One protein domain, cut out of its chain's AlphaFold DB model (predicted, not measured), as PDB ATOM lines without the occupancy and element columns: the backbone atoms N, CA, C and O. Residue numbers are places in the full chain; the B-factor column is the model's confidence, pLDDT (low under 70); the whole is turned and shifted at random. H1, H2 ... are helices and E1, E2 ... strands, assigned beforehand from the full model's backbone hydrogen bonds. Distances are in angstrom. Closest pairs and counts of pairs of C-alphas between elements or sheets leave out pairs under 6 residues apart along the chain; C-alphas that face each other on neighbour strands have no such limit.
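Overview. This is residues 2 to 77 of the 562 residues of the protein "Fibronectin-binding domain-containing protein" of Thermofilum sp (UniProt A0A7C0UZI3). A twisted sheet of five strands, folded back and forth as a meander, has one short helix, H1, over one face, and beyond its E5 edge a long loop of residues 61 to 77. The printed part has 76 residues, with H1 followed along the chain by E1 to E5; the class is mostly strand. The sheet's order is E1 - E2 - E3 - E4 - E5, all antiparallel. The whole is compact, with a radius of gyration of the C-alphas of 12.1 A and spans of 36 by 26 by 22 A.

Along the chain. E2 is residues 24 to 31, 22.3 A long, and E3 is residues 34 to 41, 22.8 A. E1, residues 12 to 18, measures 18.3 A; E4, residues 47 to 52, 16.6 A; E5, residues 57 to 60, 7.1 A, ending at C-alpha 60 (149.867, 197.564, 253.666). H1, residues 2 to 8, measures 10.8 A and begins at C-alpha 2 (140.865, 192.116, 260.896).

Arrangement. The hairpin E2 and E3 has N 29 and O 36 at 2.8 A, within hydrogen-bond range. Hairpin E1 and E2 has N 14 and O 28 at 2.8 A, E3 and E4 N 39 and O 49 at 2.8 A, and E4 and E5 N 50 and O 59 at 2.8 A. E1 and E5 are the edge strands. H1 is on the sheet at a height of 9.5 A, slantwise to the strands, at 50 degrees to E4 on the local plane. It is only just over E4, where 4 of its 7 C-alphas fall, with 2 on E5. The closest C-alphas of H1 and E5 are those of Leu 4 and Leu 59, 7.3 A apart. In H1, 1 of 3 O i to N i+4 pairs and 2 of 4 O i to N i+3 pairs are within range.

Size, cuts and confidence. The C-alphas farthest apart, of Glu 32 and Lys 67, are 36.1 A apart. The printed part has no cut, and the links between named elements are tight. Residues 64 to 65 pair antiparallel with 70 to 71. Mean pLDDT of the printed part is 91.2; residue 2 is under 70.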
ATOM      1  N   ARG A   2     142.302 191.865 261.196       47.62
ATOM      2  CA  ARG A   2     140.865 192.116 260.896       47.62
ATOM      3  C   ARG A   2     140.603 192.745 259.512       47.62
ATOM      4  O   ARG A   2     139.675 192.309 258.841       47.62
ATOM      5  N   ASN A   3     141.453 193.674 259.062       72.06
ATOM      6  CA  ASN A   3     141.264 194.374 257.784       72.06
ATOM      7  C   ASN A   3     141.592 193.531 256.547       72.06
ATOM      8  O   ASN A   3     140.852 193.595 255.585       72.06
ATOM      9  N   LEU A   4     142.631 192.687 256.540       85.19
ATOM     10  CA  LEU A   4     142.937 191.883 255.344       85.19
ATOM     11  C   LEU A   4     141.797 190.902 255.021       85.19
ATOM     12  O   LEU A   4     141.415 190.727 253.865       85.19
ATOM     13  N   ARG A   5     141.202 190.310 256.066       85.06
ATOM     14  CA  ARG A   5     140.113 189.338 255.939       85.06
ATOM     15  C   ARG A   5     138.879 189.920 255.244       85.06
ATOM     16  O   ARG A   5     138.230 189.178 254.517       85.06
ATOM     17  N   SER A   6     138.550 191.201 255.437       85.62
ATOM     18  CA  SER A   6     137.391 191.806 254.761       85.62
ATOM     19  C   SER A   6     137.579 191.852 253.242       85.62
ATOM     20  O   SER A   6     136.631 191.587 252.503       85.62
ATOM     21  N   PHE A   7     138.808 192.072 252.772       85.75
ATOM     22  CA  PHE A   7     139.116 192.089 251.345       85.75
ATOM     23  C   PHE A   7     139.227 190.684 250.755       85.75
ATOM     24  O   PHE A   7     138.543 190.391 249.783       85.75
ATOM     25  N   ILE A   8     140.024 189.791 251.351       91.12
ATOM     26  CA  ILE A   8     140.415 188.543 250.668       91.12
ATOM     27  C   ILE A   8     139.632 187.297 251.098       91.12
ATOM     28  O   ILE A   8     139.760 186.249 250.467       91.12
ATOM     29  N   LYS A   9     138.811 187.347 252.159       90.38
ATOM     30  CA  LYS A   9     138.006 186.176 252.555       90.38
ATOM     31  C   LYS A   9     137.029 185.823 251.433       90.38
ATOM     32  O   LYS A   9     136.242 186.668 251.014       90.38
ATOM     33  N   GLY A  10     137.076 184.566 250.990       89.06
ATOM     34  CA  GLY A  10     136.272 184.066 249.872       89.06
ATOM     35  C   GLY A  10     136.837 184.400 248.487       89.06
ATOM     36  O   GLY A  10     136.243 183.990 247.494       89.06
ATOM     37  N   ALA A  11     137.971 185.104 248.401       93.62
ATOM     38  CA  ALA A  11     138.658 185.323 247.135       93.62
ATOM     39  C   ALA A  11     139.291 184.016 246.630       93.62
ATOM     40  O   ALA A  11     139.821 183.223 247.411       93.62
ATOM     41  N   LYS A  12     139.256 183.804 245.314       95.56
ATOM     42  CA  LYS A  12     139.954 182.706 244.638       95.56
ATOM     43  C   LYS A  12     141.366 183.150 244.280       95.56
ATOM     44  O   LYS A  12     141.529 184.208 243.678       95.56
ATOM     45  N   LEU A  13     142.365 182.336 244.608       96.62
ATOM     46  CA  LEU A  13     143.719 182.498 244.084       96.62
ATOM     47  C   LEU A  13     143.732 182.051 242.620       96.62
ATOM     48  O   LEU A  13     143.387 180.911 242.322       96.62
ATOM     49  N   ILE A  14     144.094 182.963 241.723       97.06
ATOM     50  CA  ILE A  14     144.130 182.731 240.277       97.06
ATOM     51  C   ILE A  14     145.508 182.236 239.851       97.06
ATOM     52  O   ILE A  14     145.611 181.255 239.124       97.06
ATOM     53  N   ARG A  15     146.568 182.908 240.310       97.00
ATOM     54  CA  ARG A  15     147.957 182.534 240.029       97.00
ATOM     55  C   ARG A  15     148.918 183.183 241.018       97.00
ATOM     56  O   ARG A  15     148.574 184.170 241.672       97.00
ATOM     57  N   ILE A  16     150.127 182.641 241.070       96.44
ATOM     58  CA  ILE A  16     151.267 183.187 241.804       96.44
ATOM     59  C   ILE A  16     152.353 183.494 240.781       96.44
ATOM     60  O   ILE A  16     152.613 182.673 239.903       96.44
ATOM     61  N   VAL A  17     152.954 184.676 240.869       94.88
ATOM     62  CA  VAL A  17     154.011 185.120 239.953       94.88
ATOM     63  C   VAL A  17     155.126 185.763 240.768       94.88
ATOM     64  O   VAL A  17     154.843 186.464 241.736       94.88
ATOM     65  N   GLN A  18     156.378 185.537 240.389       89.44
ATOM     66  CA  GLN A  18     157.505 186.312 240.900       89.44
ATOM     67  C   GLN A  18     157.632 187.607 240.090       89.44
ATOM     68  O   GLN A  18     157.526 187.575 238.863       89.44
ATOM     69  N   HIS A  19     157.807 188.745 240.756       88.12
ATOM     70  CA  HIS A  19     158.071 190.005 240.065       88.12
ATOM     71  C   HIS A  19     159.542 190.051 239.650       88.12
ATOM     72  O   HIS A  19     160.413 190.192 240.509       88.12
ATOM     73  N   ASP A  20     159.800 189.900 238.348       82.44
ATOM     74  CA  ASP A  20     161.151 189.765 237.793       82.44
ATOM     75  C   ASP A  20     161.956 188.693 238.567       82.44
ATOM     76  O   ASP A  20     161.407 187.655 238.944       82.44
ATOM     77  N   PHE A  21     163.236 188.947 238.839       78.44
ATOM     78  CA  PHE A  21     164.082 188.138 239.724       78.44
ATOM     79  C   PHE A  21     164.198 188.707 241.141       78.44
ATOM     80  O   PHE A  21     165.017 188.263 241.948       78.44
ATOM     81  N   ASP A  22     163.336 189.663 241.482       81.00
ATOM     82  CA  ASP A  22     163.323 190.241 242.812       81.00
ATOM     83  C   ASP A  22     162.681 189.297 243.832       81.00
ATOM     84  O   ASP A  22     161.966 188.335 243.534       81.00
ATOM     85  N   ARG A  23     162.927 189.605 245.106       88.44
ATOM     86  CA  ARG A  23     162.353 188.905 246.262       88.44
ATOM     87  C   ARG A  23     160.918 189.368 246.516       88.44
ATOM     88  O   ARG A  23     160.593 189.819 247.616       88.44
ATOM     89  N   ILE A  24     160.088 189.312 245.478       92.44
ATOM     90  CA  ILE A  24     158.700 189.765 245.500       92.44
ATOM     91  C   ILE A  24     157.820 188.720 244.821       92.44
ATOM     92  O   ILE A  24     157.996 188.417 243.642       92.44
ATOM     93  N   ALA A  25     156.842 188.196 245.557       95.44
ATOM     94  CA  ALA A  25     155.797 187.346 244.998       95.44
ATOM     95  C   ALA A  25     154.473 188.106 244.912       95.44
ATOM     96  O   ALA A  25     154.105 188.847 245.822       95.44
ATOM     97  N   ILE A  26     153.737 187.882 243.831       97.50
ATOM     98  CA  ILE A  26     152.433 188.476 243.562       97.50
ATOM     99  C   ILE A  26     151.400 187.357 243.526       97.50
ATOM    100  O   ILE A  26     151.448 186.466 242.674       97.50
ATOM    101  N   LEU A  27     150.442 187.415 244.443       97.75
ATOM    102  CA  LEU A  27     149.280 186.537 244.446       97.75
ATOM    103  C   LEU A  27     148.125 187.277 243.775       97.75
ATOM    104  O   LEU A  27     147.638 188.281 244.295       97.75
ATOM    105  N   PHE A  28     147.676 186.771 242.631       97.50
ATOM    106  CA  PHE A  28     146.526 187.307 241.910       97.50
ATOM    107  C   PHE A  28     145.256 186.682 242.471       97.50
ATOM    108  O   PHE A  28     145.095 185.461 242.450       97.50
ATOM    109  N   LEU A  29     144.355 187.512 242.978       96.88
ATOM    110  CA  LEU A  29     143.140 187.104 243.666       96.88
ATOM    111  C   LEU A  29     141.918 187.625 242.907       96.88
ATOM    112  O   LEU A  29     141.926 188.735 242.385       96.88
ATOM    113  N   ARG A  30     140.835 186.848 242.893       95.88
ATOM    114  CA  ARG A  30     139.543 187.271 242.337       95.88
ATOM    115  C   ARG A  30     138.435 187.112 243.361       95.88
ATOM    116  O   ARG A  30     138.264 186.026 243.919       95.88
ATOM    117  N   LYS A  31     137.648 188.162 243.574       92.31
ATOM    118  CA  LYS A  31     136.499 188.148 244.485       92.31
ATOM    119  C   LYS A  31     135.345 188.934 243.881       92.31
ATOM    120  O   LYS A  31     135.521 190.097 243.555       92.31
ATOM    121  N   GLU A  32     134.178 188.299 243.755       89.25
ATOM    122  CA  GLU A  32     132.941 188.965 243.298       89.25
ATOM    123  C   GLU A  32     133.132 189.753 241.983       89.25
ATOM    124  O   GLU A  32     132.676 190.879 241.840       89.25
ATOM    125  N   GLY A  33     133.873 189.175 241.030       86.88
ATOM    126  CA  GLY A  33     134.181 189.808 239.741       86.88
ATOM    127  C   GLY A  33     135.353 190.797 239.759       86.88
ATOM    128  O   GLY A  33     135.886 191.081 238.696       86.88
ATOM    129  N   LYS A  34     135.814 191.245 240.932       89.94
ATOM    130  CA  LYS A  34     136.942 192.177 241.075       89.94
ATOM    131  C   LYS A  34     138.277 191.455 241.182       89.94
ATOM    132  O   LYS A  34     138.378 190.419 241.855       89.94
ATOM    133  N   GLU A  35     139.302 192.030 240.564       94.94
ATOM    134  CA  GLU A  35     140.681 191.562 240.681       94.94
ATOM    135  C   GLU A  35     141.421 192.316 241.790       94.94
ATOM    136  O   GLU A  35     141.295 193.526 241.958       94.94
ATOM    137  N   LEU A  36     142.178 191.570 242.588       96.06
ATOM    138  CA  LEU A  36     143.033 192.086 243.650       96.06
ATOM    139  C   LEU A  36     144.413 191.451 243.500       96.06
ATOM    140  O   LEU A  36     144.527 190.296 243.079       96.06
ATOM    141  N   LYS A  37     145.464 192.158 243.907       97.50
ATOM    142  CA  LYS A  37     146.819 191.592 243.954       97.50
ATOM    143  C   LYS A  37     147.387 191.746 245.354       97.50
ATOM    144  O   LYS A  37     147.248 192.795 245.980       97.50
ATOM    145  N   LEU A  38     147.997 190.681 245.859       97.06
ATOM    146  CA  LEU A  38     148.696 190.679 247.138       97.06
ATOM    147  C   LEU A  38     150.193 190.511 246.877       97.06
ATOM    148  O   LEU A  38     150.643 189.425 246.512       97.06
ATOM    149  N   TYR A  39     150.941 191.592 247.064       96.56
ATOM    150  CA  TYR A  39     152.393 191.622 246.979       96.56
ATOM    151  C   TYR A  39     153.001 191.184 248.311       96.56
ATOM    152  O   TYR A  39     152.656 191.709 249.374       96.56
ATOM    153  N   LEU A  40     153.917 190.226 248.240       96.56
ATOM    154  CA  LEU A  40     154.744 189.744 249.337       96.56
ATOM    155  C   LEU A  40     156.177 190.177 249.047       96.56
ATOM    156  O   LEU A  40     156.815 189.618 248.161       96.56
ATOM    157  N   GLU A  41     156.670 191.185 249.761       94.06
ATOM    158  CA  GLU A  41     158.037 191.685 249.600       94.06
ATOM    159  C   GLU A  41     158.933 191.111 250.701       94.06
ATOM    160  O   GLU A  41     158.683 191.355 251.881       94.06
ATOM    161  N   TRP A  42     160.014 190.417 250.341       89.81
ATOM    162  CA  TRP A  42     161.059 189.956 251.270       89.81
ATOM    163  C   TRP A  42     162.331 190.801 251.132       89.81
ATOM    164  O   TRP A  42     163.440 190.304 250.923       89.81
ATOM    165  N   ILE A  43     162.159 192.118 251.228       81.75
ATOM    166  CA  ILE A  43     163.240 193.103 251.162       81.75
ATOM    167  C   ILE A  43     163.322 193.818 252.510       81.75
ATOM    168  O   ILE A  43     162.324 194.339 253.009       81.75
ATOM    169  N   ARG A  44     164.525 193.867 253.099       78.69
ATOM    170  CA  ARG A  44     164.761 194.381 254.460       78.69
ATOM    171  C   ARG A  44     163.858 193.663 255.473       78.69
ATOM    172  O   ARG A  44     163.986 192.461 255.647       78.69
ATOM    173  N   GLU A  45     162.951 194.385 256.119       78.81
ATOM    174  CA  GLU A  45     162.033 193.856 257.134       78.81
ATOM    175  C   GLU A  45     160.804 193.145 256.539       78.81
ATOM    176  O   GLU A  45     159.995 192.587 257.278       78.81
ATOM    177  N   GLY A  46     160.656 193.188 255.212       89.69
ATOM    178  CA  GLY A  46     159.541 192.616 254.474       89.69
ATOM    179  C   GLY A  46     158.224 193.389 254.597       89.69
ATOM    180  O   GLY A  46     158.032 194.224 255.488       89.69
ATOM    181  N   ASN A  47     157.301 193.137 253.668       93.38
ATOM    182  CA  ASN A  47     155.981 193.760 253.659       93.38
ATOM    183  C   ASN A  47     154.924 192.881 252.977       93.38
ATOM    184  O   ASN A  47     155.239 192.025 252.154       93.38
ATOM    185  N   ILE A  48     153.659 193.125 253.314       95.12
ATOM    186  CA  ILE A  48     152.493 192.506 252.678       95.12
ATOM    187  C   ILE A  48     151.576 193.637 252.234       95.12
ATOM    188  O   ILE A  48     151.104 194.402 253.075       95.12
ATOM    189  N   ILE A  49     151.335 193.756 250.932       95.88
ATOM    190  CA  ILE A  49     150.651 194.910 250.340       95.88
ATOM    191  C   ILE A  49     149.520 194.396 249.460       95.88
ATOM    192  O   ILE A  49     149.738 193.620 248.536       95.88
ATOM    193  N   LEU A  50     148.296 194.806 249.768       96.75
ATOM    194  CA  LEU A  50     147.111 194.498 248.985       96.75
ATOM    195  C   LEU A  50     146.759 195.705 248.122       96.75
ATOM    196  O   LEU A  50     146.535 196.796 248.654       96.75
ATOM    197  N   VAL A  51     146.621 195.476 246.824       97.19
ATOM    198  CA  VAL A  51     146.169 196.472 245.850       97.19
ATOM    199  C   VAL A  51     144.918 195.994 245.115       97.19
ATOM    200  O   VAL A  51     144.589 194.801 245.130       97.19
ATOM    201  N   ASP A  52     144.225 196.928 244.474       94.94
ATOM    202  CA  ASP A  52     143.149 196.640 243.526       94.94
ATOM    203  C   ASP A  52     143.646 196.501 242.075       94.94
ATOM    204  O   ASP A  52     144.845 196.423 241.806       94.94
ATOM    205  N   GLU A  53     142.698 196.427 241.141       92.94
ATOM    206  CA  GLU A  53     142.936 196.311 239.701       92.94
ATOM    207  C   GLU A  53     143.696 197.500 239.094       92.94
ATOM    208  O   GLU A  53     144.423 197.323 238.118       92.94
ATOM    209  N   GLU A  54     143.615 198.680 239.714       94.88
ATOM    210  CA  GLU A  54     144.300 199.905 239.285       94.88
ATOM    211  C   GLU A  54     145.691 200.067 239.932       94.88
ATOM    212  O   GLU A  54     146.346 201.098 239.763       94.88
ATOM    213  N   GLU A  55     146.162 199.043 240.658       96.12
ATOM    214  CA  GLU A  55     147.360 199.060 241.514       96.12
ATOM    215  C   GLU A  55     147.244 200.008 242.720       96.12
ATOM    216  O   GLU A  55     148.246 200.329 243.357       96.12
ATOM    217  N   THR A  56     146.048 200.451 243.105       96.81
ATOM    218  CA  THR A  56     145.878 201.322 244.273       96.81
ATOM    219  C   THR A  56     145.960 200.513 245.564       96.81
ATOM    220  O   THR A  56     145.200 199.566 245.784       96.81
ATOM    221  N   ILE A  57     146.850 200.917 246.475       97.38
ATOM    222  CA  ILE A  57     147.062 200.251 247.763       97.38
ATOM    223  C   ILE A  57     145.797 200.356 248.612       97.38
ATOM    224  O   ILE A  57     145.403 201.430 249.070       97.38
ATOM    225  N   LYS A  58     145.168 199.213 248.880       95.12
ATOM    226  CA  LYS A  58     144.035 199.111 249.804       95.12
ATOM    227  C   LYS A  58     144.493 198.873 251.236       95.12
ATOM    228  O   LYS A  58     143.865 199.388 252.164       95.12
ATOM    229  N   LEU A  59     145.569 198.105 251.413       94.75
ATOM    230  CA  LEU A  59     146.192 197.814 252.704       94.75
ATOM    231  C   LEU A  59     147.692 197.572 252.533       94.75
ATOM    232  O   LEU A  59     148.099 196.899 251.593       94.75
ATOM    233  N   ALA A  60     148.490 198.008 253.500       93.31
ATOM    234  CA  ALA A  60     149.867 197.564 253.666       93.31
ATOM    235  C   ALA A  60     150.080 197.112 255.115       93.31
ATOM    236  O   ALA A  60     149.515 197.691 256.042       93.31
ATOM    237  N   TYR A  61     150.868 196.058 255.323       92.88
ATOM    238  CA  TYR A  61     151.244 195.621 256.668       92.88
ATOM    239  C   TYR A  61     152.148 196.653 257.348       92.88
ATOM    240  O   TYR A  61     152.001 196.912 258.541       92.88
ATOM    241  N   ARG A  62     153.043 197.275 256.573       89.88
ATOM    242  CA  ARG A  62     153.870 198.410 256.986       89.88
ATOM    243  C   ARG A  62     153.700 199.537 255.974       89.88
ATOM    244  O   ARG A  62     154.113 199.388 254.823       89.88
ATOM    245  N   GLU A  63     153.105 200.646 256.397       91.69
ATOM    246  CA  GLU A  63     153.069 201.870 255.591       91.69
ATOM    247  C   GLU A  63     154.389 202.631 255.747       91.69
ATOM    248  O   GLU A  63     154.892 202.786 256.862       91.69
ATOM    249  N   ARG A  64     154.993 203.040 254.626       88.88
ATOM    250  CA  ARG A  64     156.303 203.706 254.590       88.88
ATOM    251  C   ARG A  64     156.440 204.615 253.383       88.88
ATOM    252  O   ARG A  64     156.018 204.271 252.283       88.88
ATOM    253  N   GLU A  65     157.156 205.712 253.578       91.06
ATOM    254  CA  GLU A  65     157.659 206.542 252.490       91.06
ATOM    255  C   GLU A  65     159.161 206.306 252.321       91.06
ATOM    256  O   GLU A  65     159.937 206.388 253.273       91.06
ATOM    257  N   PHE A  66     159.564 205.971 251.101       86.69
ATOM    258  CA  PHE A  66     160.955 205.862 250.682       86.69
ATOM    259  C   PHE A  66     161.277 207.016 249.736       86.69
ATOM    260  O   PHE A  66     160.379 207.671 249.213       86.69
ATOM    261  N   LYS A  67     162.569 207.219 249.466       88.06
ATOM    262  CA  LYS A  67     163.024 208.212 248.486       88.06
ATOM    263  C   LYS A  67     162.390 207.991 247.105       88.06
ATOM    264  O   LYS A  67     161.957 208.951 246.482       88.06
ATOM    265  N   ASP A  68     162.303 206.732 246.676       87.00
ATOM    266  CA  ASP A  68     161.921 206.380 245.301       87.00
ATOM    267  C   ASP A  68     160.476 205.860 245.176       87.00
ATOM    268  O   ASP A  68     159.976 205.693 244.068       87.00
ATOM    269  N   ARG A  69     159.783 205.579 246.294       91.56
ATOM    270  CA  ARG A  69     158.396 205.078 246.288       91.56
ATOM    271  C   ARG A  69     157.664 205.318 247.605       91.56
ATOM    272  O   ARG A  69     158.280 205.365 248.668       91.56
ATOM    273  N   LYS A  70     156.333 205.355 247.557       93.62
ATOM    274  CA  LYS A  70     155.468 205.421 248.743       93.62
ATOM    275  C   LYS A  70     154.589 204.179 248.832       93.62
ATOM    276  O   LYS A  70     153.956 203.792 247.858       93.62
ATOM    277  N   ILE A  71     154.544 203.572 250.012       94.25
ATOM    278  CA  ILE A  71     153.651 202.463 250.346       94.25
ATOM    279  C   ILE A  71     152.685 202.984 251.401       94.25
ATOM    280  O   ILE A  71     152.928 202.852 252.597       94.25
ATOM    281  N   VAL A  72     151.619 203.632 250.946       94.06
ATOM    282  CA  VAL A  72     150.589 204.240 251.795       94.06
ATOM    283  C   VAL A  72     149.233 203.932 251.177       94.06
ATOM    284  O   VAL A  72     149.099 203.886 249.951       94.06
ATOM    285  N   LYS A  73     148.220 203.693 252.011       94.19
ATOM    286  CA  LYS A  73     146.863 203.417 251.537       94.19
ATOM    287  C   LYS A  73     146.343 204.553 250.645       94.19
ATOM    288  O   LYS A  73     146.456 205.723 250.987       94.19
ATOM    289  N   GLY A  74     145.719 204.190 249.526       93.62
ATOM    290  CA  GLY A  74     145.157 205.123 248.546       93.62
ATOM    291  C   GLY A  74     146.148 205.602 247.485       93.62
ATOM    292  O   GLY A  74     145.729 206.246 246.532       93.62
ATOM    293  N   ILE A  75     147.433 205.260 247.607       95.94
ATOM    294  CA  ILE A  75     148.454 205.563 246.600       95.94
ATOM    295  C   ILE A  75     148.633 204.365 245.669       95.94
ATOM    296  O   ILE A  75     148.480 203.215 246.089       95.94
ATOM    297  N   LYS A  76     148.976 204.623 244.405       96.81
ATOM    298  CA  LYS A  76     149.344 203.577 243.449       96.81
ATOM    299  C   LYS A  76     150.641 202.895 243.883       96.81
ATOM    300  O   LYS A  76     151.641 203.559 244.152       96.81
ATOM    301  N   TYR A  77     150.618 201.574 243.966       95.81
ATOM    302  CA  TYR A  77     151.776 200.774 244.314       95.81
ATOM    303  C   TYR A  77     152.847 200.876 243.231       95.81
ATOM    304  O   TYR A  77     152.562 200.811 242.034       95.81
TER     305      TYR A  77